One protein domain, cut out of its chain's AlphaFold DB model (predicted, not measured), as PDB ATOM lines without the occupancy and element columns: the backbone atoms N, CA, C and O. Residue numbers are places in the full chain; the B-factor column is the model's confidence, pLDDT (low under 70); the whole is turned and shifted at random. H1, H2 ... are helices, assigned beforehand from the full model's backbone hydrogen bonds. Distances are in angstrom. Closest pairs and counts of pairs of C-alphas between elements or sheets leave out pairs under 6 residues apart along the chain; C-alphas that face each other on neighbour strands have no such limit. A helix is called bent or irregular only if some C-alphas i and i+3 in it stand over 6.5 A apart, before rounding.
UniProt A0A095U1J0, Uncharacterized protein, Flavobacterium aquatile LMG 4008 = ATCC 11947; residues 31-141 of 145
ATOM      1  N   MET A  31     494.495 508.434 608.334       97.69
ATOM      2  CA  MET A  31     493.929 509.790 608.250       97.69
ATOM      3  C   MET A  31     494.465 510.725 609.346       97.69
ATOM      4  O   MET A  31     494.876 511.842 609.066       97.69
ATOM      5  N   GLU A  32     494.562 510.246 610.591       98.25
ATOM      6  CA  GLU A  32     495.174 511.013 611.689       98.25
ATOM      7  C   GLU A  32     496.655 511.316 611.402       98.25
ATOM      8  O   GLU A  32     497.150 512.396 611.725       98.25
ATOM      9  N   LYS A  33     497.375 510.367 610.789       98.62
ATOM     10  CA  LYS A  33     498.773 510.571 610.401       98.62
ATOM     11  C   LYS A  33     498.914 511.578 609.256       98.62
ATOM     12  O   LYS A  33     499.825 512.393 609.333       98.62
ATOM     13  N   PHE A  34     498.027 511.574 608.257       98.62
ATOM     14  CA  PHE A  34     498.019 512.596 607.202       98.62
ATOM     15  C   PHE A  34     497.770 513.990 607.768       98.62
ATOM     16  O   PHE A  34     498.504 514.916 607.432       98.62
ATOM     17  N   GLU A  35     496.806 514.143 608.677       98.44
ATOM     18  CA  GLU A  35     496.561 515.424 609.349       98.44
ATOM     19  C   GLU A  35     497.805 515.918 610.098       98.44
ATOM     20  O   GLU A  35     498.239 517.057 609.914       98.44
ATOM     21  N   LYS A  36     498.464 515.039 610.864       98.69
ATOM     22  CA  LYS A  36     499.734 515.368 611.535       98.69
ATOM     23  C   LYS A  36     500.849 515.708 610.548       98.69
ATOM     24  O   LYS A  36     501.597 516.655 610.777       98.69
ATOM     25  N   PHE A  37     500.963 514.955 609.458       98.69
ATOM     26  CA  PHE A  37     501.969 515.182 608.428       98.69
ATOM     27  C   PHE A  37     501.765 516.529 607.729       98.69
ATOM     28  O   PHE A  37     502.731 517.257 607.521       98.69
ATOM     29  N   LYS A  38     500.530 516.899 607.382       98.62
ATOM     30  CA  LYS A  38     500.226 518.193 606.750       98.62
ATOM     31  C   LYS A  38     500.463 519.358 607.714       98.62
ATOM     32  O   LYS A  38     501.017 520.370 607.295       98.62
ATOM     33  N   ALA A  39     500.116 519.190 608.993       98.31
ATOM     34  CA  ALA A  39     500.246 520.223 610.021       98.31
ATOM     35  C   ALA A  39     501.685 520.470 610.509       98.31
ATOM     36  O   ALA A  39     501.961 521.550 611.033       98.31
ATOM     37  N   LYS A  40     502.599 519.496 610.383       97.12
ATOM     38  CA  LYS A  40     503.983 519.675 610.843       97.12
ATOM     39  C   LYS A  40     504.718 520.719 610.003       97.12
ATOM     40  O   LYS A  40     504.579 520.752 608.774       97.12
ATOM     41  N   GLU A  41     505.554 521.507 610.673       97.62
ATOM     42  CA  GLU A  41     506.511 522.383 610.007       97.62
ATOM     43  C   GLU A  41     507.515 521.538 609.206       97.62
ATOM     44  O   GLU A  41     507.971 520.489 609.671       97.62
ATOM     45  N   LYS A  42     507.811 521.957 607.972       98.19
ATOM     46  CA  LYS A  42     508.672 521.218 607.039       98.19
ATOM     47  C   LYS A  42     509.955 521.982 606.760       98.19
ATOM     48  O   LYS A  42     509.995 523.200 606.911       98.19
ATOM     49  N   PHE A  43     510.977 521.238 606.345       97.81
ATOM     50  CA  PHE A  43     512.307 521.748 606.009       97.81
ATOM     51  C   PHE A  43     512.961 522.553 607.151       97.81
ATOM     52  O   PHE A  43     513.690 523.515 606.930       97.81
ATOM     53  N   VAL A  44     512.677 522.154 608.394       97.31
ATOM     54  CA  VAL A  44     513.378 522.617 609.600       97.31
ATOM     55  C   VAL A  44     514.495 521.649 609.960       97.31
ATOM     56  O   VAL A  44     514.418 520.474 609.591       97.31
ATOM     57  N   GLU A  45     515.487 522.144 610.702       97.38
ATOM     58  CA  GLU A  45     516.570 521.332 611.257       97.38
ATOM     59  C   GLU A  45     516.013 520.080 611.953       97.38
ATOM     60  O   GLU A  45     515.069 520.139 612.749       97.38
ATOM     61  N   ASP A  46     516.601 518.929 611.635       94.94
ATOM     62  CA  ASP A  46     516.254 517.646 612.226       94.94
ATOM     63  C   ASP A  46     517.524 516.841 612.509       94.94
ATOM     64  O   ASP A  46     518.023 516.065 611.691       94.94
ATOM     65  N   MET A  47     518.029 517.007 613.731       92.62
ATOM     66  CA  MET A  47     519.262 516.371 614.197       92.62
ATOM     67  C   MET A  47     519.188 514.841 614.263       92.62
ATOM     68  O   MET A  47     520.226 514.193 614.385       92.62
ATOM     69  N   LYS A  48     517.994 514.232 614.188       91.94
ATOM     70  CA  LYS A  48     517.872 512.764 614.166       91.94
ATOM     71  C   LYS A  48     518.293 512.179 612.826       91.94
ATOM     72  O   LYS A  48     518.808 511.066 612.797       91.94
ATOM     73  N   ILE A  49     518.061 512.925 611.751       89.25
ATOM     74  CA  ILE A  49     518.430 512.549 610.384       89.25
ATOM     75  C   ILE A  49     519.584 513.400 609.845       89.25
ATOM     76  O   ILE A  49     519.885 513.326 608.663       89.25
ATOM     77  N   LEU A  50     520.219 514.200 610.713       93.38
ATOM     78  CA  LEU A  50     521.324 515.103 610.379       93.38
ATOM     79  C   LEU A  50     520.993 516.094 609.249       93.38
ATOM     80  O   LEU A  50     521.886 516.524 608.531       93.38
ATOM     81  N   TYR A  51     519.720 516.474 609.114       96.44
ATOM     82  CA  TYR A  51     519.301 517.486 608.151       96.44
ATOM     83  C   TYR A  51     519.450 518.876 608.791       96.44
ATOM     84  O   TYR A  51     518.789 519.131 609.806       96.44
ATOM     85  N   PRO A  52     520.285 519.779 608.244       96.44
ATOM     86  CA  PRO A  52     520.581 521.069 608.875       96.44
ATOM     87  C   PRO A  52     519.437 522.088 608.775       96.44
ATOM     88  O   PRO A  52     519.502 523.146 609.396       96.44
ATOM     89  N   GLY A  53     518.371 521.770 608.037       96.81
ATOM     90  CA  GLY A  53     517.334 522.731 607.673       96.81
ATOM     91  C   GLY A  53     517.582 523.312 606.285       96.81
ATOM     92  O   GLY A  53     518.642 523.115 605.700       96.81
ATOM     93  N   ILE A  54     516.578 524.008 605.758       96.62
ATOM     94  CA  ILE A  54     516.641 524.543 604.399       96.62
ATOM     95  C   ILE A  54     517.719 525.620 604.251       96.62
ATOM     96  O   ILE A  54     517.825 526.526 605.080       96.62
ATOM     97  N   GLY A  55     518.499 525.551 603.171       89.69
ATOM     98  CA  GLY A  55     519.540 526.543 602.894       89.69
ATOM     99  C   GLY A  55     518.975 527.891 602.431       89.69
ATOM    100  O   GLY A  55     519.369 528.946 602.935       89.69
ATOM    101  N   ASP A  56     518.031 527.869 601.481       93.62
ATOM    102  CA  ASP A  56     517.313 529.062 601.014       93.62
ATOM    103  C   ASP A  56     515.893 529.106 601.591       93.62
ATOM    104  O   ASP A  56     514.963 528.457 601.108       93.62
ATOM    105  N   GLU A  57     515.699 529.950 602.603       94.94
ATOM    106  CA  GLU A  57     514.405 530.174 603.257       94.94
ATOM    107  C   GLU A  57     513.275 530.576 602.292       94.94
ATOM    108  O   GLU A  57     512.097 530.351 602.585       94.94
ATOM    109  N   LYS A  58     513.583 531.132 601.110       96.00
ATOM    110  CA  LYS A  58     512.557 531.453 600.100       96.00
ATOM    111  C   LYS A  58     511.925 530.203 599.495       96.00
ATOM    112  O   LYS A  58     510.762 530.252 599.092       96.00
ATOM    113  N   LEU A  59     512.664 529.095 599.439       96.56
ATOM    114  CA  LEU A  59     512.165 527.822 598.926       96.56
ATOM    115  C   LEU A  59     511.253 527.123 599.937       96.56
ATOM    116  O   LEU A  59     510.367 526.371 599.534       96.56
ATOM    117  N   LYS A  60     511.377 527.414 601.237       97.44
ATOM    118  CA  LYS A  60     510.629 526.741 602.312       97.44
ATOM    119  C   LYS A  60     509.117 526.701 602.084       97.44
ATOM    120  O   LYS A  60     508.561 525.597 602.104       97.44
ATOM    121  N   PRO A  61     508.418 527.830 601.839       98.00
ATOM    122  CA  PRO A  61     506.982 527.792 601.568       98.00
ATOM    123  C   PRO A  61     506.648 527.018 600.284       98.00
ATOM    124  O   PRO A  61     505.675 526.269 600.263       98.00
ATOM    125  N   ILE A  62     507.486 527.130 599.249       98.06
ATOM    126  CA  ILE A  62     507.284 526.492 597.942       98.06
ATOM    127  C   ILE A  62     507.396 524.966 598.058       98.06
ATOM    128  O   ILE A  62     506.523 524.234 597.585       98.06
ATOM    129  N   LEU A  63     508.453 524.466 598.702       98.31
ATOM    130  CA  LEU A  63     508.662 523.034 598.906       98.31
ATOM    131  C   LEU A  63     507.611 522.457 599.860       98.31
ATOM    132  O   LEU A  63     507.067 521.384 599.601       98.31
ATOM    133  N   THR A  64     507.268 523.191 600.925       98.62
ATOM    134  CA  THR A  64     506.217 522.796 601.878       98.62
ATOM    135  C   THR A  64     504.877 522.604 601.178       98.62
ATOM    136  O   THR A  64     504.225 521.578 601.384       98.62
ATOM    137  N   GLU A  65     504.476 523.548 600.325       98.62
ATOM    138  CA  GLU A  65     503.242 523.455 599.544       98.62
ATOM    139  C   GLU A  65     503.248 522.215 598.638       98.62
ATOM    140  O   GLU A  65     502.303 521.426 598.660       98.62
ATOM    141  N   LYS A  66     504.337 521.984 597.894       98.69
ATOM    142  CA  LYS A  66     504.454 520.832 596.984       98.69
ATOM    143  C   LYS A  66     504.374 519.490 597.718       98.69
ATOM    144  O   LYS A  66     503.684 518.589 597.240       98.69
ATOM    145  N   ILE A  67     505.019 519.362 598.881       98.81
ATOM    146  CA  ILE A  67     504.932 518.155 599.722       98.81
ATOM    147  C   ILE A  67     503.522 517.972 600.294       98.81
ATOM    148  O   ILE A  67     503.012 516.853 600.324       98.81
ATOM    149  N   ASN A  68     502.857 519.048 600.718       98.81
ATOM    150  CA  ASN A  68     501.480 518.961 601.206       98.81
ATOM    151  C   ASN A  68     500.509 518.520 600.102       98.81
ATOM    152  O   ASN A  68     499.655 517.676 600.358       98.81
ATOM    153  N   LEU A  69     500.682 518.993 598.864       98.81
ATOM    154  CA  LEU A  69     499.895 518.520 597.719       98.81
ATOM    155  C   LEU A  69     500.115 517.026 597.429       98.81
ATOM    156  O   LEU A  69     499.173 516.338 597.036       98.81
ATOM    157  N   ALA A  70     501.333 516.511 597.625       98.81
ATOM    158  CA  ALA A  70     501.596 515.075 597.530       98.81
ATOM    159  C   ALA A  70     500.878 514.296 598.647       98.81
ATOM    160  O   ALA A  70     500.262 513.265 598.379       98.81
ATOM    161  N   ALA A  71     500.877 514.820 599.877       98.88
ATOM    162  CA  ALA A  71     500.140 514.225 600.991       98.88
ATOM    163  C   ALA A  71     498.626 514.174 600.733       98.88
ATOM    164  O   ALA A  71     497.995 513.162 601.017       98.88
ATOM    165  N   GLU A  72     498.052 515.229 600.153       98.81
ATOM    166  CA  GLU A  72     496.636 515.259 599.771       98.81
ATOM    167  C   GLU A  72     496.292 514.237 598.683       98.81
ATOM    168  O   GLU A  72     495.214 513.645 598.720       98.81
ATOM    169  N   ASP A  73     497.177 514.037 597.699       98.69
ATOM    170  CA  ASP A  73     496.991 513.008 596.672       98.69
ATOM    171  C   ASP A  73     496.964 511.608 597.318       98.69
ATOM    172  O   ASP A  73     496.039 510.832 597.067       98.69
ATOM    173  N   PHE A  74     497.919 511.315 598.209       98.56
ATOM    174  CA  PHE A  74     497.970 510.057 598.965       98.56
ATOM    175  C   PHE A  74     496.736 509.856 599.852       98.56
ATOM    176  O   PHE A  74     496.159 508.770 599.884       98.56
ATOM    177  N   GLU A  75     496.314 510.899 600.565       98.56
ATOM    178  CA  GLU A  75     495.156 510.848 601.452       98.56
ATOM    179  C   GLU A  75     493.868 510.533 600.684       98.56
ATOM    180  O   GLU A  75     493.113 509.650 601.094       98.56
ATOM    181  N   LYS A  76     493.643 511.192 599.540       97.81
ATOM    182  CA  LYS A  76     492.483 510.934 598.669       97.81
ATOM    183  C   LYS A  76     492.447 509.483 598.193       97.81
ATOM    184  O   LYS A  76     491.391 508.859 598.213       97.81
ATOM    185  N   ILE A  77     493.598 508.934 597.801       97.62
ATOM    186  CA  ILE A  77     493.711 507.528 597.391       97.62
ATOM    187  C   ILE A  77     493.377 506.602 598.566       97.62
ATOM    188  O   ILE A  77     492.551 505.696 598.433       97.62
ATOM    189  N   ALA A  78     493.945 506.866 599.742       96.62
ATOM    190  CA  ALA A  78     493.723 506.069 600.943       96.62
ATOM    191  C   ALA A  78     492.257 506.070 601.416       96.62
ATOM    192  O   ALA A  78     491.789 505.054 601.942       96.62
ATOM    193  N   GLN A  79     491.527 507.175 601.218       94.94
ATOM    194  CA  GLN A  79     490.105 507.315 601.559       94.94
ATOM    195  C   GLN A  79     489.176 506.465 600.678       94.94
ATOM    196  O   GLN A  79     488.109 506.065 601.146       94.94
ATOM    197  N   ASN A  80     489.577 506.130 599.447       88.31
ATOM    198  CA  ASN A  80     488.765 505.311 598.539       88.31
ATOM    199  C   ASN A  80     488.586 503.863 599.037       88.31
ATOM    200  O   ASN A  80     487.648 503.176 598.637       88.31
ATOM    201  N   GLY A  81     489.470 503.385 599.922       83.12
ATOM    202  CA  GLY A  81     489.375 502.068 600.566       83.12
ATOM    203  C   GLY A  81     489.732 500.867 599.678       83.12
ATOM    204  O   GLY A  81     489.796 499.743 600.175       83.12
ATOM    205  N   ASN A  82     490.001 501.089 598.389       88.81
ATOM    206  CA  ASN A  82     490.368 500.066 597.405       88.81
ATOM    207  C   ASN A  82     491.654 500.385 596.623       88.81
ATOM    208  O   ASN A  82     491.840 499.862 595.529       88.81
ATOM    209  N   ALA A  83     492.523 501.225 597.189       94.44
ATOM    210  CA  ALA A  83     493.778 501.634 596.572       94.44
ATOM    211  C   ALA A  83     494.702 500.449 596.258       94.44
ATOM    212  O   ALA A  83     494.802 499.494 597.031       94.44
ATOM    213  N   THR A  84     495.410 500.548 595.146       95.56
ATOM    214  CA  THR A  84     496.431 499.604 594.684       95.56
ATOM    215  C   THR A  84     497.834 500.182 594.846       95.56
ATOM    216  O   THR A  84     497.992 501.391 595.028       95.56
ATOM    217  N   ASP A  85     498.860 499.335 594.745       95.19
ATOM    218  CA  ASP A  85     500.256 499.794 594.697       95.19
ATOM    219  C   ASP A  85     500.462 500.860 593.599       95.19
ATOM    220  O   ASP A  85     501.069 501.898 593.850       95.19
ATOM    221  N   GLU A  86     499.900 500.659 592.400       96.06
ATOM    222  CA  GLU A  86     500.069 501.584 591.266       96.06
ATOM    223  C   GLU A  86     499.396 502.937 591.492       96.06
ATOM    224  O   GLU A  86     499.922 503.950 591.038       96.06
ATOM    225  N   ASP A  87     498.266 502.991 592.207       97.44
ATOM    226  CA  ASP A  87     497.627 504.269 592.543       97.44
ATOM    227  C   ASP A  87     498.607 505.164 593.309       97.44
ATOM    228  O   ASP A  87     498.759 506.350 593.000       97.44
ATOM    229  N   TYR A  88     499.340 504.579 594.261       98.00
ATOM    230  CA  TYR A  88     500.372 505.297 594.998       98.00
ATOM    231  C   TYR A  88     501.639 505.526 594.174       98.00
ATOM    232  O   TYR A  88     502.205 506.613 594.278       98.00
ATOM    233  N   GLN A  89     502.063 504.594 593.311       98.12
ATOM    234  CA  GLN A  89     503.188 504.854 592.397       98.12
ATOM    235  C   GLN A  89     502.904 506.055 591.484       98.12
ATOM    236  O   GLN A  89     503.759 506.929 591.328       98.12
ATOM    237  N   ASN A  90     501.688 506.151 590.948       98.31
ATOM    238  CA  ASN A  90     501.241 507.282 590.139       98.31
ATOM    239  C   ASN A  90     501.215 508.584 590.958       98.31
ATOM    240  O   ASN A  90     501.607 509.643 590.459       98.31
ATOM    241  N   ALA A  91     500.797 508.517 592.225       98.62
ATOM    242  CA  ALA A  91     500.826 509.661 593.133       98.62
ATOM    243  C   ALA A  91     502.254 510.126 593.459       98.62
ATOM    244  O   ALA A  91     502.490 511.334 593.505       98.62
ATOM    245  N   ILE A  92     503.205 509.200 593.631       98.69
ATOM    246  CA  ILE A  92     504.632 509.509 593.810       98.69
ATOM    247  C   ILE A  92     505.154 510.250 592.582       98.69
ATOM    248  O   ILE A  92     505.649 511.366 592.725       98.69
ATOM    249  N   GLY A  93     504.966 509.700 591.380       98.31
ATOM    250  CA  GLY A  93     505.420 510.332 590.138       98.31
ATOM    251  C   GLY A  93     504.844 511.738 589.955       98.31
ATOM    252  O   GLY A  93     505.585 512.706 589.778       98.31
ATOM    253  N   LYS A  94     503.523 511.892 590.118       98.50
ATOM    254  CA  LYS A  94     502.847 513.201 590.084       98.50
ATOM    255  C   LYS A  94     503.366 514.154 591.171       98.50
ATOM    256  O   LYS A  94     503.437 515.365 590.964       98.50
ATOM    257  N   GLY A  95     503.673 513.636 592.356       98.50
ATOM    258  CA  GLY A  95     504.283 514.364 593.466       98.50
ATOM    259  C   GLY A  95     505.641 514.948 593.092       98.50
ATOM    260  O   GLY A  95     505.825 516.162 593.166       98.50
ATOM    261  N   LEU A  96     506.555 514.090 592.643       97.81
ATOM    262  CA  LEU A  96     507.925 514.440 592.262       97.81
ATOM    263  C   LEU A  96     507.964 515.388 591.055       97.81
ATOM    264  O   LEU A  96     508.763 516.326 591.023       97.81
ATOM    265  N   ASP A  97     507.040 515.232 590.106       96.81
ATOM    266  CA  ASP A  97     506.918 516.110 588.938       96.81
ATOM    267  C   ASP A  97     506.707 517.585 589.304       96.81
ATOM    268  O   ASP A  97     507.155 518.473 588.575       96.81
ATOM    269  N   ARG A  98     506.106 517.875 590.466       97.25
ATOM    270  CA  ARG A  98     505.920 519.253 590.951       97.25
ATOM    271  C   ARG A  98     507.238 519.958 591.266       97.25
ATOM    272  O   ARG A  98     507.242 521.188 591.337       97.25
ATOM    273  N   PHE A  99     508.326 519.221 591.464       95.75
ATOM    274  CA  PHE A  99     509.646 519.761 591.794       95.75
ATOM    275  C   PHE A  99     510.523 519.979 590.558       95.75
ATOM    276  O   PHE A  99     511.478 520.745 590.638       95.75
ATOM    277  N   LYS A 100     510.183 519.392 589.399       91.62
ATOM    278  CA  LYS A 100     510.993 519.472 588.167       91.62
ATOM    279  C   LYS A 100     511.374 520.901 587.774       91.62
ATOM    280  O   LYS A 100     512.504 521.135 587.367       91.62
ATOM    281  N   SER A 101     510.455 521.859 587.918       91.31
ATOM    282  CA  SER A 101     510.685 523.252 587.510       91.31
ATOM    283  C   SER A 101     511.712 523.998 588.361       91.31
ATOM    284  O   SER A 101     512.239 524.999 587.900       91.31
ATOM    285  N   ILE A 102     511.948 523.543 589.592       92.06
ATOM    286  CA  ILE A 102     512.856 524.174 590.563       92.06
ATOM    287  C   ILE A 102     513.989 523.232 590.966       92.06
ATOM    288  O   ILE A 102     514.725 523.517 591.895       92.06
ATOM    289  N   TYR A 103     514.134 522.087 590.300       91.88
ATOM    290  CA  TYR A 103     515.036 521.036 590.757       91.88
ATOM    291  C   TYR A 103     516.491 521.499 590.876       91.88
ATOM    292  O   TYR A 103     517.170 521.133 591.825       91.88
ATOM    293  N   LEU A 104     516.950 522.333 589.938       91.00
ATOM    294  CA  LEU A 104     518.301 522.903 589.952       91.00
ATOM    295  C   LEU A 104     518.522 523.930 591.076       91.00
ATOM    296  O   LEU A 104     519.664 524.286 591.349       91.00
ATOM    297  N   GLU A 105     517.449 524.424 591.694       92.38
ATOM    298  CA  GLU A 105     517.492 525.356 592.826       92.38
ATOM    299  C   GLU A 105     517.531 524.617 594.171       92.38
ATOM    300  O   GLU A 105     517.876 525.219 595.184       92.38
ATOM    301  N   ILE A 106     517.183 523.327 594.188       92.31
ATOM    302  CA  ILE A 106     517.156 522.494 595.391       92.31
ATOM    303  C   ILE A 106     518.505 521.785 595.511       92.31
ATOM    304  O   ILE A 106     518.919 521.057 594.604       92.31
ATOM    305  N   ASP A 107     519.191 521.971 596.634       92.38
ATOM    306  CA  ASP A 107     520.457 521.288 596.871       92.38
ATOM    307  C   ASP A 107     520.267 519.780 597.143       92.38
ATOM    308  O   ASP A 107     519.185 519.201 597.021       92.38
ATOM    309  N   THR A 108     521.365 519.079 597.406       93.56
ATOM    310  CA  THR A 108     521.333 517.634 597.665       93.56
ATOM    311  C   THR A 108     520.596 517.300 598.963       93.56
ATOM    312  O   THR A 108     519.785 516.380 598.959       93.56
ATOM    313  N   GLU A 109     520.820 518.052 600.039       95.88
ATOM    314  CA  GLU A 109     520.238 517.773 601.358       95.88
ATOM    315  C   GLU A 109     518.721 518.014 601.353       95.88
ATOM    316  O   GLU A 109     517.946 517.217 601.885       95.88
ATOM    317  N   ASP A 110     518.264 519.061 600.666       96.19
ATOM    318  CA  ASP A 110     516.845 519.352 600.489       96.19
ATOM    319  C   ASP A 110     516.149 518.321 599.586       96.19
ATOM    320  O   ASP A 110     514.999 517.947 599.846       96.19
ATOM    321  N   ARG A 111     516.830 517.798 598.553       95.88
ATOM    322  CA  ARG A 111     516.311 516.680 597.738       95.88
ATOM    323  C   ARG A 111     516.191 515.397 598.558       95.88
ATOM    324  O   ARG A 111     515.160 514.728 598.469       95.88
ATOM    325  N   GLU A 112     517.178 515.084 599.396       96.56
ATOM    326  CA  GLU A 112     517.099 513.967 600.346       96.56
ATOM    327  C   GLU A 112     515.931 514.157 601.317       96.56
ATOM    328  O   GLU A 112     515.165 513.222 601.561       96.56
ATOM    329  N   ARG A 113     515.715 515.384 601.806       98.00
ATOM    330  CA  ARG A 113     514.588 515.692 602.691       98.00
ATOM    331  C   ARG A 113     513.236 515.533 601.998       98.00
ATOM    332  O   ARG A 113     512.299 515.028 602.621       98.00
ATOM    333  N   VAL A 114     513.126 515.909 600.722       98.00
ATOM    334  CA  VAL A 114     511.945 515.624 599.888       98.00
ATOM    335  C   VAL A 114     511.707 514.116 599.798       98.00
ATOM    336  O   VAL A 114     510.588 513.679 600.070       98.00
ATOM    337  N   CYS A 115     512.731 513.318 599.479       97.94
ATOM    338  CA  CYS A 115     512.618 511.856 599.432       97.94
ATOM    339  C   CYS A 115     512.137 511.278 600.769       97.94
ATOM    340  O   CYS A 115     511.167 510.524 600.782       97.94
ATOM    341  N   ALA A 116     512.722 511.715 601.887       98.12
ATOM    342  CA  ALA A 116     512.320 511.280 603.224       98.12
ATOM    343  C   ALA A 116     510.843 511.599 603.525       98.12
ATOM    344  O   ALA A 116     510.141 510.811 604.155       98.12
ATOM    345  N   TYR A 117     510.324 512.733 603.043       98.75
ATOM    346  CA  TYR A 117     508.897 513.032 603.167       98.75
ATOM    347  C   TYR A 117     508.012 512.087 602.352       98.75
ATOM    348  O   TYR A 117     506.939 511.727 602.833       98.75
ATOM    349  N   PHE A 118     508.430 511.666 601.158       98.81
ATOM    350  CA  PHE A 118     507.700 510.637 600.414       98.81
ATOM    351  C   PHE A 118     507.759 509.279 601.114       98.81
ATOM    352  O   PHE A 118     506.733 508.610 601.176       98.81
ATOM    353  N   GLU A 119     508.894 508.899 601.699       98.62
ATOM    354  CA  GLU A 119     509.009 507.677 602.509       98.62
ATOM    355  C   GLU A 119     508.055 507.711 603.713       98.62
ATOM    356  O   GLU A 119     507.331 506.750 603.960       98.62
ATOM    357  N   GLU A 120     507.934 508.851 604.399       98.50
ATOM    358  CA  GLU A 120     506.926 509.015 605.452       98.50
ATOM    359  C   GLU A 120     505.488 508.847 604.926       98.50
ATOM    360  O   GLU A 120     504.649 508.243 605.597       98.50
ATOM    361  N   LEU A 121     505.173 509.368 603.733       98.81
ATOM    362  CA  LEU A 121     503.855 509.178 603.109       98.81
ATOM    363  C   LEU A 121     503.607 507.706 602.752       98.81
ATOM    364  O   LEU A 121     502.500 507.203 602.964       98.81
ATOM    365  N   MET A 122     504.632 507.010 602.260       98.56
ATOM    366  CA  MET A 122     504.602 505.575 601.986       98.56
ATOM    367  C   MET A 122     504.327 504.776 603.263       98.56
ATOM    368  O   MET A 122     503.420 503.944 603.279       98.56
ATOM    369  N   ASP A 123     504.996 505.110 604.367       98.38
ATOM    370  CA  ASP A 123     504.777 504.497 605.682       98.38
ATOM    371  C   ASP A 123     503.358 504.730 606.226       98.38
ATOM    372  O   ASP A 123     502.792 503.877 606.923       98.38
ATOM    373  N   ILE A 124     502.748 505.889 605.938       98.44
ATOM    374  CA  ILE A 124     501.363 506.178 606.345       98.44
ATOM    375  C   ILE A 124     500.388 505.194 605.694       98.44
ATOM    376  O   ILE A 124     499.446 504.750 606.363       98.44
ATOM    377  N   VAL A 125     500.612 504.855 604.424       97.31
ATOM    378  CA  VAL A 125     499.723 503.989 603.635       97.31
ATOM    379  C   VAL A 125     500.173 502.531 603.595       97.31
ATOM    380  O   VAL A 125     499.398 501.682 603.171       97.31
ATOM    381  N   GLY A 126     501.369 502.218 604.093       96.06
ATOM    382  CA  GLY A 126     501.941 500.873 604.064       96.06
ATOM    383  C   GLY A 126     502.461 500.459 602.685       96.06
ATOM    384  O   GLY A 126     502.420 499.272 602.363       96.06
ATOM    385  N   LEU A 127     502.911 501.417 601.867       96.88
ATOM    386  CA  LEU A 127     503.583 501.141 600.598       96.88
ATOM    387  C   LEU A 127     505.054 500.792 600.867       96.88
ATOM    388  O   LEU A 127     505.771 501.567 601.488       96.88
ATOM    389  N   GLU A 128     505.510 499.634 600.391       95.56
ATOM    390  CA  GLU A 128     506.846 499.102 600.718       95.56
ATOM    391  C   GLU A 128     507.975 499.678 599.841       95.56
ATOM    392  O   GLU A 128     509.139 499.653 600.230       95.56
ATOM    393  N   SER A 129     507.651 500.162 598.641       96.38
ATOM    394  CA  SER A 129     508.619 500.549 597.609       96.38
ATOM    395  C   SER A 129     508.102 501.737 596.807       96.38
ATOM    396  O   SER A 129     506.903 501.851 596.570       96.38
ATOM    397  N   SER A 130     509.005 502.597 596.338       97.19
ATOM    398  CA  SER A 130     508.697 503.658 595.370       97.19
ATOM    399  C   SER A 130     509.009 503.255 593.922       97.19
ATOM    400  O   SER A 130     509.147 504.124 593.066       97.19
ATOM    401  N   ASP A 131     509.332 501.984 593.683       96.56
ATOM    402  CA  ASP A 131     509.774 501.429 592.397       96.56
ATOM    403  C   ASP A 131     510.907 502.234 591.741       96.56
ATOM    404  O   ASP A 131     510.933 502.502 590.541       96.56
ATOM    405  N   GLY A 132     511.859 502.667 592.573       96.25
ATOM    406  CA  GLY A 132     513.020 503.450 592.152       96.25
ATOM    407  C   GLY A 132     512.730 504.919 591.835       96.25
ATOM    408  O   GLY A 132     513.675 505.662 591.588       96.25
ATOM    409  N   GLN A 133     511.476 505.382 591.889       97.62
ATOM    410  CA  GLN A 133     511.116 506.772 591.581       97.62
ATOM    411  C   GLN A 133     511.828 507.797 592.476       97.62
ATOM    412  O   GLN A 133     512.304 508.805 591.958       97.62
ATOM    413  N   LEU A 134     511.973 507.535 593.782       97.81
ATOM    414  CA  LEU A 134     512.711 508.430 594.687       97.81
ATOM    415  C   LEU A 134     514.204 508.474 594.353       97.81
ATOM    416  O   LEU A 134     514.796 509.548 594.301       97.81
ATOM    417  N   ASN A 135     514.801 507.327 594.023       95.56
ATOM    418  CA  ASN A 135     516.191 507.260 593.574       95.56
ATOM    419  C   ASN A 135     516.390 508.012 592.243       95.56
ATOM    420  O   ASN A 135     517.347 508.765 592.077       95.56
ATOM    421  N   ASN A 136     515.449 507.865 591.310       94.56
ATOM    422  CA  ASN A 136     515.457 508.590 590.042       94.56
ATOM    423  C   ASN A 136     515.231 510.091 590.241       94.56
ATOM    424  O   ASN A 136     515.793 510.886 589.502       94.56
ATOM    425  N   PHE A 137     514.447 510.518 591.227       95.00
ATOM    426  CA  PHE A 137     514.362 511.935 591.568       95.00
ATOM    427  C   PHE A 137     515.680 512.442 592.155       95.00
ATOM    428  O   PHE A 137     516.165 513.491 591.746       95.00
ATOM    429  N   MET A 138     516.299 511.678 593.053       94.12
ATOM    430  CA  MET A 138     517.547 512.071 593.705       94.12
ATOM    431  C   MET A 138     518.702 512.261 592.709       94.12
ATOM    432  O   MET A 138     519.453 513.230 592.815       94.12
ATOM    433  N   TYR A 139     518.811 511.373 591.714       88.75
ATOM    434  CA  TYR A 139     519.966 511.320 590.805       88.75
ATOM    435  C   TYR A 139     519.647 511.557 589.323       88.75
ATOM    436  O   TYR A 139     520.555 511.787 588.532       88.75
ATOM    437  N   GLY A 140     518.384 511.448 588.914       72.69
ATOM    438  CA  GLY A 140     517.988 511.265 587.511       72.69
ATOM    439  C   GLY A 140     517.748 512.538 586.708       72.69
ATOM    440  O   GLY A 140     517.439 512.441 585.524       72.69
ATOM    441  N   LEU A 141     517.927 513.722 587.294       62.41
ATOM    442  CA  LEU A 141     518.119 514.946 586.514       62.41
ATOM    443  C   LEU A 141     519.618 515.181 586.345       62.41
ATOM    444  O   LEU A 141     520.192 516.142 586.850       62.41
TER     445      LEU A 141
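AT A GLANCE: This is residues 31 to 141 of the 145 residues of an uncharacterized protein of Flavobacterium aquatile LMG 4008 = ATCC 11947 (UniProt A0A095U1J0). Helices H2, H3 and H5 form an up-and-down bundle, each running against the one before; H1 packs along H2, H6 along H5. The printed part has 111 residues with six named helices, H1 to H6: all helix. It is compact, with radius of gyration of the C-alphas 13.4 A and spans 40 by 30 by 23 A.

IN THESE COORDINATES: H1, residues 31 to 39, begins at C-alpha 31 (493.929, 509.790, 608.250). H2 is residues 59 to 79, 30.2 A; H3 85 to 97; H4 100 to 105; H5 108 to 125, 26.2 A. H4 is irregular: C-alphas 101 and 104 are 8.0 A apart. H6, residues 133 to 139, ends at C-alpha 139 (519.966, 511.320, 590.805).

HOW THE PARTS SIT: H2 touches H3, opposite ways at a shallow tilt of 17 degrees, closest C-alphas Ala 70 and Gly 95, 4.9 A. Every O i to N i+4 pair is within hydrogen-bond range except in H4: 0 of 2, with 2 of 3 O i to N i+3.

THE WHOLE: The printed part has no cut; the H1 to H2 link is long; residue 141 is under pLDDT 70.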